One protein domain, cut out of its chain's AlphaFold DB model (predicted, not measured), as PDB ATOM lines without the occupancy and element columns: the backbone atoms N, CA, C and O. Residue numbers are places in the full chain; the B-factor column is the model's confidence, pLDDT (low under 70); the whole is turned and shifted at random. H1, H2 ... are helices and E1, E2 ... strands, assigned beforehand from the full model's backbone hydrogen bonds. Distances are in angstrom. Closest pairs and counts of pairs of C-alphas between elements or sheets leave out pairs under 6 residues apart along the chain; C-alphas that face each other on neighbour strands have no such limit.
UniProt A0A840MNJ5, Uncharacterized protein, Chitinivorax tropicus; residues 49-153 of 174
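Overview. This is residues 49 to 153 of the 174 residues of an uncharacterized protein of Chitinivorax tropicus (UniProt A0A840MNJ5). One long helix, H1, lies along one face of a narrow sheet built on the long hairpin of E2 and E3, with short E1 and E4 at its edges: two layers. Residues 94 to 114, of which 108 to 114 belong to H1, stick out as a free arm and lengthen the whole. The 105 printed residues include E1, E2, E3, H1 and E4 in that order; the sheet, E1 E2 E3 E4, is mixed, as is the class, helices and strands. The whole is loose, radius of gyration of the C-alphas 18.3 A, spanning 67 by 25 by 17 A.

Arrangement. Start at E1, residues 49 to 51, antiparallel to E2, residues 63 to 72; N 49 and O 71 are 2.8 A apart, within hydrogen-bond range. E2 and E3, residues 81 to 90, form a hairpin, with N 68 and O 85 at 2.8 A; E1 E2 E3 is a meander, each strand the antiparallel neighbour of the one before. H1, residues 108 to 139, is on the sheet at a height of 5.3 A, along the strands, at 25 degrees to E2 on the local plane. Its closest C-alphas to E2 are Met 127 and Ala 66, 5.3 A. Every O i to N i+4 pair of H1 is within hydrogen-bond range. E4, residues 150 to 152, is parallel to E3, with N 151 and O 86 at 2.9 A; E3, H1, E4 is a strand-helix-strand unit, two parallel neighbour strands with a helix between. E1 and E4 are apart.

Along the chain. Find C-alpha 49 at (2.245, 92.208, 139.089), where E1 begins. E2 covers 28.8 A and E3 30.4 A. H1 runs 46.5 A from C-alpha 108 at (37.325, 72.394, 154.230). E4 ends at C-alpha 152, (10.350, 71.053, 139.063).

Size, cuts and confidence. The farthest C-alphas, Asp 77 and Arg 103, are 67.0 A apart. The printed part has no cut. The links E1 to E2 and E3 to H1 are long. Residues 93 to 106 have pLDDT under 70.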
ATOM      1  N   TYR A  49       1.068  91.764 138.359       86.19
ATOM      2  CA  TYR A  49       2.245  92.208 139.089       86.19
ATOM      3  C   TYR A  49       2.991  90.981 139.610       86.19
ATOM      4  O   TYR A  49       2.375  90.063 140.153       86.19
ATOM      5  N   ILE A  50       4.309  90.954 139.456       86.69
ATOM      6  CA  ILE A  50       5.157  89.862 139.940       86.69
ATOM      7  C   ILE A  50       6.052  90.435 141.027       86.69
ATOM      8  O   ILE A  50       6.710  91.448 140.812       86.69
ATOM      9  N   ASP A  51       6.050  89.785 142.184       84.12
ATOM     10  CA  ASP A  51       6.916  90.136 143.300       84.12
ATOM     11  C   ASP A  51       8.329  89.613 143.014       84.12
ATOM     12  O   ASP A  51       8.566  88.400 142.964       84.12
ATOM     13  N   ASP A  52       9.252  90.540 142.770       79.75
ATOM     14  CA  ASP A  52      10.660  90.272 142.490       79.75
ATOM     15  C   ASP A  52      11.532  90.271 143.756       79.75
ATOM     16  O   ASP A  52      12.713  89.919 143.690       79.75
ATOM     17  N   LEU A  53      10.953  90.575 144.926       77.19
ATOM     18  CA  LEU A  53      11.639  90.578 146.218       77.19
ATOM     19  C   LEU A  53      11.750  89.162 146.795       77.19
ATOM     20  O   LEU A  53      11.244  88.837 147.872       77.19
ATOM     21  N   ILE A  54      12.457  88.296 146.075       80.75
ATOM     22  CA  ILE A  54      12.701  86.920 146.498       80.75
ATOM     23  C   ILE A  54      13.991  86.885 147.319       80.75
ATOM     24  O   ILE A  54      15.097  87.021 146.800       80.75
ATOM     25  N   VAL A  55      13.845  86.694 148.630       77.31
ATOM     26  CA  VAL A  55      14.983  86.653 149.557       77.31
ATOM     27  C   VAL A  55      15.699  85.298 149.461       77.31
ATOM     28  O   VAL A  55      15.043  84.257 149.590       77.31
ATOM     29  N   PRO A  56      17.034  85.275 149.274       80.12
ATOM     30  CA  PRO A  56      17.797  84.037 149.279       80.12
ATOM     31  C   PRO A  56      17.750  83.350 150.653       80.12
ATOM     32  O   PRO A  56      17.881  84.013 151.685       80.12
ATOM     33  N   PRO A  57      17.632  82.013 150.697       79.44
ATOM     34  CA  PRO A  57      17.869  81.238 151.908       79.44
ATOM     35  C   PRO A  57      19.274  81.474 152.487       79.44
ATOM     36  O   PRO A  57      20.249  81.600 151.752       79.44
ATOM     37  N   PHE A  58      19.400  81.447 153.820       73.31
ATOM     38  CA  PHE A  58      20.692  81.609 154.511       73.31
ATOM     39  C   PHE A  58      21.716  80.513 154.191       73.31
ATOM     40  O   PHE A  58      22.921  80.730 154.313       73.31
ATOM     41  N   ARG A  59      21.244  79.315 153.840       74.88
ATOM     42  CA  ARG A  59      22.068  78.187 153.402       74.88
ATOM     43  C   ARG A  59      21.350  77.466 152.282       74.88
ATOM     44  O   ARG A  59      20.144  77.238 152.374       74.88
ATOM     45  N   PHE A  60      22.106  77.066 151.274       80.56
ATOM     46  CA  PHE A  60      21.577  76.291 150.170       80.56
ATOM     47  C   PHE A  60      21.888  74.811 150.370       80.56
ATOM     48  O   PHE A  60      22.995  74.430 150.761       80.56
ATOM     49  N   SER A  61      20.893  73.978 150.086       81.75
ATOM     50  CA  SER A  61      21.067  72.551 149.832       81.75
ATOM     51  C   SER A  61      21.252  72.306 148.336       81.75
ATOM     52  O   SER A  61      21.006  73.194 147.525       81.75
ATOM     53  N   GLU A  62      21.646  71.091 147.957       82.69
ATOM     54  CA  GLU A  62      21.770  70.687 146.543       82.69
ATOM     55  C   GLU A  62      20.461  70.858 145.769       82.69
ATOM     56  O   GLU A  62      20.471  71.217 144.595       82.69
ATOM     57  N   ARG A  63      19.333  70.696 146.463       85.00
ATOM     58  CA  ARG A  63      18.035  71.159 145.994       85.00
ATOM     59  C   ARG A  63      17.896  72.650 146.271       85.00
ATOM     60  O   ARG A  63      17.771  73.045 147.433       85.00
ATOM     61  N   VAL A  64      17.879  73.460 145.219       87.31
ATOM     62  CA  VAL A  64      17.593  74.895 145.298       87.31
ATOM     63  C   VAL A  64      16.124  75.148 144.975       87.31
ATOM     64  O   VAL A  64      15.549  74.529 144.078       87.31
ATOM     65  N   THR A  65      15.497  76.054 145.724       87.81
ATOM     66  CA  THR A  65      14.088  76.420 145.535       87.81
ATOM     67  C   THR A  65      13.926  77.927 145.441       87.81
ATOM     68  O   THR A  65      14.446  78.654 146.288       87.81
ATOM     69  N   ALA A  66      13.164  78.394 144.458       87.38
ATOM     70  CA  ALA A  66      12.820  79.799 144.282       87.38
ATOM     71  C   ALA A  66      11.297  79.945 144.254       87.38
ATOM     72  O   ALA A  66      10.624  79.358 143.408       87.38
ATOM     73  N   ARG A  67      10.747  80.715 145.197       89.31
ATOM     74  CA  ARG A  67       9.313  81.005 145.255       89.31
ATOM     75  C   ARG A  67       9.053  82.361 144.620       89.31
ATOM     76  O   ARG A  67       9.546  83.362 145.121       89.31
ATOM     77  N   VAL A  68       8.250  82.377 143.565       88.50
ATOM     78  CA  VAL A  68       7.791  83.591 142.893       88.50
ATOM     79  C   VAL A  68       6.348  83.836 143.305       88.50
ATOM     80  O   VAL A  68       5.481  82.986 143.084       88.50
ATOM     81  N   SER A  69       6.089  84.988 143.913       88.12
ATOM     82  CA  SER A  69       4.730  85.431 144.229       88.12
ATOM     83  C   SER A  69       4.257  86.396 143.151       88.12
ATOM     84  O   SER A  69       5.043  87.146 142.583       88.12
ATOM     85  N   TYR A  70       2.971  86.372 142.837       89.50
ATOM     86  CA  TYR A  70       2.399  87.244 141.822       89.50
ATOM     87  C   TYR A  70       0.955  87.592 142.172       89.50
ATOM     88  O   TYR A  70       0.296  86.927 142.975       89.50
ATOM     89  N   ARG A  71       0.464  88.669 141.574       89.19
ATOM     90  CA  ARG A  71      -0.918  89.123 141.655       89.19
ATOM     91  C   ARG A  71      -1.423  89.350 140.245       89.19
ATOM     92  O   ARG A  71      -0.694  89.883 139.417       89.19
ATOM     93  N   TRP A  72      -2.652  88.955 139.963       90.25
ATOM     94  CA  TRP A  72      -3.258  89.180 138.657       90.25
ATOM     95  C   TRP A  72      -4.744  89.479 138.790       90.25
ATOM     96  O   TRP A  72      -5.378  89.131 139.785       90.25
ATOM     97  N   ARG A  73      -5.307  90.106 137.765       85.50
ATOM     98  CA  ARG A  73      -6.743  90.317 137.589       85.50
ATOM     99  C   ARG A  73      -7.086  90.190 136.110       85.50
ATOM    100  O   ARG A  73      -6.272  90.503 135.250       85.50
ATOM    101  N   GLN A  74      -8.285  89.696 135.807       80.56
ATOM    102  CA  GLN A  74      -8.716  89.501 134.413       80.56
ATOM    103  C   GLN A  74      -9.085  90.818 133.715       80.56
ATOM    104  O   GLN A  74      -8.949  90.927 132.502       80.56
ATOM    105  N   ALA A  75      -9.545  91.807 134.478       80.75
ATOM    106  CA  ALA A  75      -9.913  93.134 134.003       80.75
ATOM    107  C   ALA A  75      -9.549  94.179 135.063       80.75
ATOM    108  O   ALA A  75      -9.365  93.837 136.231       80.75
ATOM    109  N   ILE A  76      -9.470  95.450 134.663       80.94
ATOM    110  CA  ILE A  76      -9.115  96.566 135.555       80.94
ATOM    111  C   ILE A  76     -10.117  96.709 136.711       80.94
ATOM    112  O   ILE A  76      -9.719  97.072 137.817       80.94
ATOM    113  N   ASP A  77     -11.379  96.360 136.478       82.69
ATOM    114  CA  ASP A  77     -12.453  96.460 137.473       82.69
ATOM    115  C   ASP A  77     -12.533  95.239 138.405       82.69
ATOM    116  O   ASP A  77     -13.246  95.269 139.405       82.69
ATOM    117  N   ASN A  78     -11.793  94.167 138.102       85.38
ATOM    118  CA  ASN A  78     -11.782  92.966 138.929       85.38
ATOM    119  C   ASN A  78     -10.824  93.117 140.117       85.38
ATOM    120  O   ASN A  78      -9.795  93.798 140.045       85.38
ATOM    121  N   GLU A  79     -11.131  92.399 141.196       87.69
ATOM    122  CA  GLU A  79     -10.238  92.280 142.344       87.69
ATOM    123  C   GLU A  79      -8.931  91.568 141.976       87.69
ATOM    124  O   GLU A  79      -8.878  90.683 141.115       87.69
ATOM    125  N   TRP A  80      -7.858  91.961 142.659       89.69
ATOM    126  CA  TRP A  80      -6.559  91.319 142.534       89.69
ATOM    127  C   TRP A  80      -6.572  89.952 143.211       89.69
ATOM    128  O   TRP A  80      -6.791  89.843 144.416       89.69
ATOM    129  N   VAL A  81      -6.242  88.916 142.450       89.19
ATOM    130  CA  VAL A  81      -6.021  87.568 142.966       89.19
ATOM    131  C   VAL A  81      -4.528  87.374 143.186       89.19
ATOM    132  O   VAL A  81      -3.716  87.692 142.319       89.19
ATOM    133  N   ALA A  82      -4.153  86.871 144.359       88.69
ATOM    134  CA  ALA A  82      -2.771  86.539 144.682       88.69
ATOM    135  C   ALA A  82      -2.491  85.055 144.426       88.69
ATOM    136  O   ALA A  82      -3.330  84.192 144.679       88.69
ATOM    137  N   GLY A  83      -1.285  84.758 143.957       89.00
ATOM    138  CA  GLY A  83      -0.807  83.407 143.710       89.00
ATOM    139  C   GLY A  83       0.688  83.308 143.951       89.00
ATOM    140  O   GLY A  83       1.391  84.306 144.121       89.00
ATOM    141  N   SER A  84       1.186  82.079 144.005       89.44
ATOM    142  CA  SER A  84       2.621  81.847 144.073       89.44
ATOM    143  C   SER A  84       2.975  80.506 143.462       89.44
ATOM    144  O   SER A  84       2.265  79.526 143.688       89.44
ATOM    145  N   ILE A  85       4.111  80.467 142.782       90.25
ATOM    146  CA  ILE A  85       4.716  79.262 142.228       90.25
ATOM    147  C   ILE A  85       6.081  79.041 142.874       90.25
ATOM    148  O   ILE A  85       6.882  79.966 143.018       90.25
ATOM    149  N   THR A  86       6.354  77.802 143.268       89.81
ATOM    150  CA  THR A  86       7.655  77.388 143.794       89.81
ATOM    151  C   THR A  86       8.382  76.558 142.747       89.81
ATOM    152  O   THR A  86       7.988  75.430 142.453       89.81
ATOM    153  N   PHE A  87       9.466  77.109 142.215       87.88
ATOM    154  CA  PHE A  87      10.404  76.400 141.359       87.88
ATOM    155  C   PHE A  87      11.399  75.615 142.213       87.88
ATOM    156  O   PHE A  87      11.920  76.137 143.197       87.88
ATOM    157  N   SER A  88      11.683  74.375 141.828       87.38
ATOM    158  CA  SER A  88      12.713  73.538 142.451       87.38
ATOM    159  C   SER A  88      13.669  72.989 141.400       87.38
ATOM    160  O   SER A  88      13.234  72.628 140.310       87.38
ATOM    161  N   HIS A  89      14.958  72.922 141.717       84.06
ATOM    162  CA  HIS A  89      15.980  72.332 140.857       84.06
ATOM    163  C   HIS A  89      17.005  71.583 141.709       84.06
ATOM    164  O   HIS A  89      17.445  72.094 142.740       84.06
ATOM    165  N   ASP A  90      17.372  70.379 141.279       84.12
ATOM    166  CA  ASP A  90      18.440  69.594 141.895       84.12
ATOM    167  C   ASP A  90      19.752  69.879 141.146       84.12
ATOM    168  O   ASP A  90      19.921  69.473 139.996       84.12
ATOM    169  N   VAL A  91      20.662  70.617 141.789       77.50
ATOM    170  CA  VAL A  91      21.940  71.035 141.200       77.50
ATOM    171  C   VAL A  91      22.897  69.850 141.158       77.50
ATOM    172  O   VAL A  91      23.253  69.297 142.201       77.50
ATOM    173  N   ASP A  92      23.391  69.506 139.965       73.12
ATOM    174  CA  ASP A  92      24.451  68.505 139.835       73.12
ATOM    175  C   ASP A  92      25.781  69.072 140.370       73.12
ATOM    176  O   ASP A  92      26.480  69.886 139.753       73.12
ATOM    177  N   MET A  93      26.104  68.660 141.595       68.50
ATOM    178  CA  MET A  93      27.337  69.000 142.301       68.50
ATOM    179  C   MET A  93      28.473  68.017 142.042       68.50
ATOM    180  O   MET A  93      29.539  68.159 142.647       68.50
ATOM    181  N   ARG A  94      28.280  67.028 141.159       64.19
ATOM    182  CA  ARG A  94      29.354  66.104 140.791       64.19
ATOM    183  C   ARG A  94      30.520  66.922 140.247       64.19
ATOM    184  O   ARG A  94      30.394  67.635 139.254       64.19
ATOM    185  N   GLY A  95      31.633  66.869 140.975       58.28
ATOM    186  CA  GLY A  95      32.858  67.549 140.593       58.28
ATOM    187  C   GLY A  95      33.275  67.096 139.203       58.28
ATOM    188  O   GLY A  95      33.122  65.927 138.849       58.28
ATOM    189  N   ASP A  96      33.786  68.030 138.414       55.81
ATOM    190  CA  ASP A  96      34.302  67.721 137.094       55.81
ATOM    191  C   ASP A  96      35.598  66.914 137.274       55.81
ATOM    192  O   ASP A  96      36.684  67.464 137.453       55.81
ATOM    193  N   TYR A  97      35.480  65.582 137.315       54.53
ATOM    194  CA  TYR A  97      36.607  64.650 137.488       54.53
ATOM    195  C   TYR A  97      37.621  64.718 136.333       54.53
ATOM    196  O   TYR A  97      38.650  64.048 136.366       54.53
ATOM    197  N   THR A  98      37.324  65.519 135.307       57.34
ATOM    198  CA  THR A  98      38.209  65.833 134.186       57.34
ATOM    199  C   THR A  98      39.236  66.918 134.529       57.34
ATOM    200  O   THR A  98      40.247  67.037 133.834       57.34
ATOM    201  N   MET A  99      39.030  67.688 135.608       55.84
ATOM    202  CA  MET A  99      39.986  68.708 136.032       55.84
ATOM    203  C   MET A  99      41.170  68.083 136.783       55.84
ATOM    204  O   MET A  99      40.971  67.265 137.686       55.84
ATOM    205  N   PRO A 100      42.417  68.479 136.462       57.69
ATOM    206  CA  PRO A 100      43.583  67.997 137.183       57.69
ATOM    207  C   PRO A 100      43.474  68.390 138.659       57.69
ATOM    208  O   PRO A 100      43.353  69.568 138.996       57.69
ATOM    209  N   LEU A 101      43.531  67.386 139.536       59.94
ATOM    210  CA  LEU A 101      43.580  67.569 140.985       59.94
ATOM    211  C   LEU A 101      44.693  68.565 141.332       59.94
ATOM    212  O   LEU A 101      45.871  68.334 141.040       59.94
ATOM    213  N   SER A 102      44.324  69.687 141.951       61.25
ATOM    214  CA  SER A 102      45.293  70.670 142.422       61.25
ATOM    215  C   SER A 102      46.259  70.009 143.408       61.25
ATOM    216  O   SER A 102      45.845  69.285 144.312       61.25
ATOM    217  N   ARG A 103      47.564  70.288 143.274       59.38
ATOM    218  CA  ARG A 103      48.614  69.733 144.158       59.38
ATOM    219  C   ARG A 103      48.422  70.078 145.642       59.38
ATOM    220  O   ARG A 103      48.997  69.414 146.497       59.38
ATOM    221  N   GLN A 104      47.627  71.103 145.949       62.81
ATOM    222  CA  GLN A 104      47.213  71.461 147.302       62.81
ATOM    223  C   GLN A 104      45.731  71.149 147.494       62.81
ATOM    224  O   GLN A 104      44.892  71.590 146.705       62.81
ATOM    225  N   ARG A 105      45.414  70.421 148.570       63.19
ATOM    226  CA  ARG A 105      44.038  70.203 149.016       63.19
ATOM    227  C   ARG A 105      43.501  71.535 149.562       63.19
ATOM    228  O   ARG A 105      44.100  72.061 150.503       63.19
ATOM    229  N   PRO A 106      42.418  72.096 149.000       69.69
ATOM    230  CA  PRO A 106      41.790  73.266 149.593       69.69
ATOM    231  C   PRO A 106      41.321  72.937 151.017       69.69
ATOM    232  O   PRO A 106      40.988  71.791 151.329       69.69
ATOM    233  N   SER A 107      41.316  73.937 151.900       77.75
ATOM    234  CA  SER A 107      40.773  73.769 153.247       77.75
ATOM    235  C   SER A 107      39.274  73.461 153.179       77.75
ATOM    236  O   SER A 107      38.580  73.914 152.267       77.75
ATOM    237  N   ALA A 108      38.751  72.728 154.167       76.81
ATOM    238  CA  ALA A 108      37.325  72.394 154.230       76.81
ATOM    239  C   ALA A 108      36.427  73.647 154.172       76.81
ATOM    240  O   ALA A 108      35.390  73.635 153.515       76.81
ATOM    241  N   ALA A 109      36.874  74.747 154.788       80.12
ATOM    242  CA  ALA A 109      36.182  76.032 154.745       80.12
ATOM    243  C   ALA A 109      36.094  76.612 153.324       80.12
ATOM    244  O   ALA A 109      35.047  77.125 152.940       80.12
ATOM    245  N   LYS A 110      37.164  76.500 152.526       78.88
ATOM    246  CA  LYS A 110      37.183  77.004 151.149       78.88
ATOM    247  C   LYS A 110      36.318  76.151 150.219       78.88
ATOM    248  O   LYS A 110      35.563  76.704 149.432       78.88
ATOM    249  N   CYS A 111      36.350  74.825 150.376       78.81
ATOM    250  CA  CYS A 111      35.460  73.926 149.635       78.81
ATOM    251  C   CYS A 111      33.977  74.218 149.910       78.81
ATOM    252  O   CYS A 111      33.177  74.242 148.977       78.81
ATOM    253  N   GLU A 112      33.601  74.452 151.171       80.19
ATOM    254  CA  GLU A 112      32.213  74.786 151.515       80.19
ATOM    255  C   GLU A 112      31.819  76.175 150.997       80.19
ATOM    256  O   GLU A 112      30.712  76.349 150.492       80.19
ATOM    257  N   GLN A 113      32.730  77.153 151.042       81.88
ATOM    258  CA  GLN A 113      32.492  78.477 150.467       81.88
ATOM    259  C   GLN A 113      32.253  78.408 148.951       81.88
ATOM    260  O   GLN A 113      31.292  79.000 148.459       81.88
ATOM    261  N   ASP A 114      33.082  77.662 148.220       81.75
ATOM    262  CA  ASP A 114      32.929  77.480 146.774       81.75
ATOM    263  C   ASP A 114      31.620  76.743 146.443       81.75
ATOM    264  O   ASP A 114      30.906  77.123 145.510       81.75
ATOM    265  N   ARG A 115      31.247  75.741 147.253       81.56
ATOM    266  CA  ARG A 115      29.973  75.019 147.126       81.56
ATOM    267  C   ARG A 115      28.773  75.946 147.315       81.56
ATOM    268  O   ARG A 115      27.898  75.978 146.451       81.56
ATOM    269  N   GLN A 116      28.734  76.711 148.407       83.12
ATOM    270  CA  GLN A 116      27.647  77.660 148.675       83.12
ATOM    271  C   GLN A 116      27.595  78.766 147.614       83.12
ATOM    272  O   GLN A 116      26.512  79.140 147.171       83.12
ATOM    273  N   GLY A 117      28.752  79.235 147.136       84.50
ATOM    274  CA  GLY A 117      28.835  80.200 146.041       84.50
ATOM    275  C   GLY A 117      28.254  79.665 144.729       84.50
ATOM    276  O   GLY A 117      27.529  80.387 144.043       84.50
ATOM    277  N   LYS A 118      28.517  78.396 144.389       83.19
ATOM    278  CA  LYS A 118      27.917  77.746 143.215       83.19
ATOM    279  C   LYS A 118      26.402  77.587 143.383       83.19
ATOM    280  O   LYS A 118      25.666  77.969 142.480       83.19
ATOM    281  N   LEU A 119      25.933  77.112 144.541       85.25
ATOM    282  CA  LEU A 119      24.495  76.982 144.817       85.25
ATOM    283  C   LEU A 119      23.760  78.319 144.732       85.25
ATOM    284  O   LEU A 119      22.673  78.375 144.168       85.25
ATOM    285  N   TYR A 120      24.361  79.390 145.250       85.12
ATOM    286  CA  TYR A 120      23.787  80.729 145.174       85.12
ATOM    287  C   TYR A 120      23.608  81.191 143.723       85.12
ATOM    288  O   TYR A 120      22.550  81.704 143.372       85.12
ATOM    289  N   ARG A 121      24.611  80.973 142.860       85.94
ATOM    290  CA  ARG A 121      24.529  81.331 141.432       85.94
ATOM    291  C   ARG A 121      23.440  80.546 140.707       85.94
ATOM    292  O   ARG A 121      22.683  81.135 139.943       85.94
ATOM    293  N   GLU A 122      23.342  79.243 140.964       86.06
ATOM    294  CA  GLU A 122      22.289  78.401 140.378       86.06
ATOM    295  C   GLU A 122      20.900  78.806 140.876       86.06
ATOM    296  O   GLU A 122      19.953  78.885 140.096       86.06
ATOM    297  N   TRP A 123      20.775  79.127 142.163       88.12
ATOM    298  CA  TRP A 123      19.535  79.646 142.725       88.12
ATOM    299  C   TRP A 123      19.145  80.998 142.116       88.12
ATOM    300  O   TRP A 123      17.990  81.179 141.738       88.12
ATOM    301  N   GLU A 124      20.089  81.932 141.968       87.12
ATOM    302  CA  GLU A 124      19.837  83.236 141.344       87.12
ATOM    303  C   GLU A 124      19.401  83.061 139.883       87.12
ATOM    304  O   GLU A 124      18.479  83.733 139.411       87.12
ATOM    305  N   HIS A 125      20.033  82.127 139.169       87.38
ATOM    306  CA  HIS A 125      19.659  81.789 137.805       87.38
ATOM    307  C   HIS A 125      18.246  81.191 137.743       87.38
ATOM    308  O   HIS A 125      17.423  81.669 136.960       87.38
ATOM    309  N   LEU A 126      17.920  80.228 138.614       87.00
ATOM    310  CA  LEU A 126      16.578  79.650 138.737       87.00
ATOM    311  C   LEU A 126      15.523  80.718 139.040       87.00
ATOM    312  O   LEU A 126      14.455  80.720 138.431       87.00
ATOM    313  N   MET A 127      15.824  81.628 139.965       88.69
ATOM    314  CA  MET A 127      14.947  82.728 140.353       88.69
ATOM    315  C   MET A 127      14.657  83.648 139.162       88.69
ATOM    316  O   MET A 127      13.491  83.902 138.862       88.69
ATOM    317  N   LYS A 128      15.693  84.100 138.440       87.31
ATOM    318  CA  LYS A 128      15.536  84.945 137.242       87.31
ATOM    319  C   LYS A 128      14.716  84.244 136.162       87.31
ATOM    320  O   LYS A 128      13.800  84.845 135.607       87.31
ATOM    321  N   LEU A 129      15.000  82.967 135.909       87.31
ATOM    322  CA  LEU A 129      14.245  82.155 134.958       87.31
ATOM    323  C   LEU A 129      12.777  82.007 135.374       87.31
ATOM    324  O   LEU A 129      11.895  82.141 134.533       87.31
ATOM    325  N   GLY A 130      12.505  81.770 136.658       86.44
ATOM    326  CA  GLY A 130      11.147  81.693 137.191       86.44
ATOM    327  C   GLY A 130      10.376  83.004 137.021       86.44
ATOM    328  O   GLY A 130       9.241  82.985 136.549       86.44
ATOM    329  N   LEU A 131      11.007  84.143 137.331       87.94
ATOM    330  CA  LEU A 131      10.420  85.475 137.143       87.94
ATOM    331  C   LEU A 131      10.087  85.746 135.671       87.94
ATOM    332  O   LEU A 131       8.978  86.181 135.360       87.94
ATOM    333  N   TYR A 132      11.020  85.460 134.759       86.69
ATOM    334  CA  TYR A 132      10.789  85.634 133.324       86.69
ATOM    335  C   TYR A 132       9.691  84.713 132.808       86.69
ATOM    336  O   TYR A 132       8.816  85.179 132.090       86.69
ATOM    337  N   SER A 133       9.670  83.454 133.242       87.00
ATOM    338  CA  SER A 133       8.638  82.498 132.849       87.00
ATOM    339  C   SER A 133       7.239  82.929 133.293       87.00
ATOM    340  O   SER A 133       6.310  82.905 132.492       87.00
ATOM    341  N   VAL A 134       7.070  83.379 134.540       86.88
ATOM    342  CA  VAL A 134       5.772  83.886 135.017       86.88
ATOM    343  C   VAL A 134       5.358  85.142 134.243       86.88
ATOM    344  O   VAL A 134       4.200  85.262 133.848       86.88
ATOM    345  N   ARG A 135       6.299  86.054 133.969       87.12
ATOM    346  CA  ARG A 135       6.037  87.268 133.181       87.12
ATOM    347  C   ARG A 135       5.605  86.949 131.755       87.12
ATOM    348  O   ARG A 135       4.624  87.511 131.282       87.12
ATOM    349  N   ASP A 136       6.327  86.061 131.085       86.50
ATOM    350  CA  ASP A 136       6.046  85.688 129.701       86.50
ATOM    351  C   ASP A 136       4.699  84.956 129.600       86.50
ATOM    352  O   ASP A 136       3.912  85.252 128.706       86.50
ATOM    353  N   TYR A 137       4.359  84.109 130.580       86.12
ATOM    354  CA  TYR A 137       3.042  83.473 130.662       86.12
ATOM    355  C   TYR A 137       1.895  84.491 130.766       86.12
ATOM    356  O   TYR A 137       0.890  84.363 130.067       86.12
ATOM    357  N   PHE A 138       2.033  85.527 131.600       84.81
ATOM    358  CA  PHE A 138       1.019  86.583 131.683       84.81
ATOM    359  C   PHE A 138       0.956  87.445 130.416       84.81
ATOM    360  O   PHE A 138      -0.139  87.814 129.992       84.81
ATOM    361  N   ARG A 139       2.096  87.711 129.762       83.38
ATOM    362  CA  ARG A 139       2.133  88.404 128.461       83.38
ATOM    363  C   ARG A 139       1.427  87.644 127.350       83.38
ATOM    364  O   ARG A 139       0.788  88.265 126.508       83.38
ATOM    365  N   GLU A 140       1.519  86.318 127.351       83.94
ATOM    366  CA  GLU A 140       0.806  85.450 126.406       83.94
ATOM    367  C   GLU A 140      -0.710  85.368 126.702       83.94
ATOM    368  O   GLU A 140      -1.439  84.669 126.002       83.94
ATOM    369  N   GLY A 141      -1.213  86.095 127.711       80.62
ATOM    370  CA  GLY A 141      -2.622  86.074 128.119       80.62
ATOM    371  C   GLY A 141      -2.973  84.900 129.035       80.62
ATOM    372  O   GLY A 141      -4.145  84.551 129.186       80.62
ATOM    373  N   GLY A 142      -1.966  84.269 129.641       82.31
ATOM    374  CA  GLY A 142      -2.131  83.144 130.548       82.31
ATOM    375  C   GLY A 142      -2.920  83.505 131.808       82.31
ATOM    376  O   GLY A 142      -2.745  84.559 132.419       82.31
ATOM    377  N   ASN A 143      -3.789  82.592 132.243       83.50
ATOM    378  CA  ASN A 143      -4.549  82.757 133.481       83.50
ATOM    379  C   ASN A 143      -3.692  82.363 134.692       83.50
ATOM    380  O   ASN A 143      -3.267  81.209 134.792       83.50
ATOM    381  N   GLY A 144      -3.493  83.284 135.640       81.38
ATOM    382  CA  GLY A 144      -2.717  83.047 136.861       81.38
ATOM    383  C   GLY A 144      -3.252  81.918 137.751       81.38
ATOM    384  O   GLY A 144      -2.479  81.324 138.499       81.38
ATOM    385  N   ALA A 145      -4.537  81.561 137.616       83.81
ATOM    386  CA  ALA A 145      -5.152  80.430 138.315       83.81
ATOM    387  C   ALA A 145      -4.701  79.063 137.772       83.81
ATOM    388  O   ALA A 145      -4.814  78.057 138.464       83.81
ATOM    389  N   ALA A 146      -4.219  79.012 136.527       85.88
ATOM    390  CA  ALA A 146      -3.737  77.782 135.900       85.88
ATOM    391  C   ALA A 146      -2.237  77.537 136.140       85.88
ATOM    392  O   ALA A 146      -1.720  76.492 135.740       85.88
ATOM    393  N   ILE A 147      -1.545  78.475 136.796       86.56
ATOM    394  CA  ILE A 147      -0.145  78.315 137.190       86.56
ATOM    395  C   ILE A 147      -0.079  77.298 138.342       86.56
ATOM    396  O   ILE A 147      -0.788  77.456 139.341       86.56
ATOM    397  N   PRO A 148       0.755  76.251 138.240       87.69
ATOM    398  CA  PRO A 148       0.892  75.270 139.305       87.69
ATOM    399  C   PRO A 148       1.577  75.879 140.533       87.69
ATOM    400  O   PRO A 148       2.468  76.719 140.427       87.69
ATOM    401  N   GLN A 149       1.217  75.394 141.721       87.50
ATOM    402  CA  GLN A 149       1.832  75.857 142.969       87.50
ATOM    403  C   GLN A 149       3.299  75.416 143.103       87.50
ATOM    404  O   GLN A 149       4.104  76.090 143.747       87.50
ATOM    405  N   THR A 150       3.660  74.280 142.501       87.44
ATOM    406  CA  THR A 150       5.025  73.745 142.498       87.44
ATOM    407  C   THR A 150       5.406  73.290 141.096       87.44
ATOM    408  O   THR A 150       4.597  72.687 140.392       87.44
ATOM    409  N   PHE A 151       6.637  73.587 140.687       86.00
ATOM    410  CA  PHE A 151       7.187  73.138 139.415       86.00
ATOM    411  C   PHE A 151       8.642  72.711 139.591       86.00
ATOM    412  O   PHE A 151       9.455  73.423 140.186       86.00
ATOM    413  N   HIS A 152       8.975  71.527 139.085       84.75
ATOM    414  CA  HIS A 152      10.350  71.053 139.063       84.75
ATOM    415  C   HIS A 152      10.995  71.454 137.740       84.75
ATOM    416  O   HIS A 152      10.534  71.052 136.673       84.75
ATOM    417  N   ALA A 153      12.038  72.278 137.813       82.69
ATOM    418  CA  ALA A 153      12.709  72.797 136.640       82.69
ATOM    419  C   ALA A 153      13.462  71.671 135.924       82.69
ATOM    420  O   ALA A 153      14.323  71.009 136.508       82.69
TER     421      ALA A 153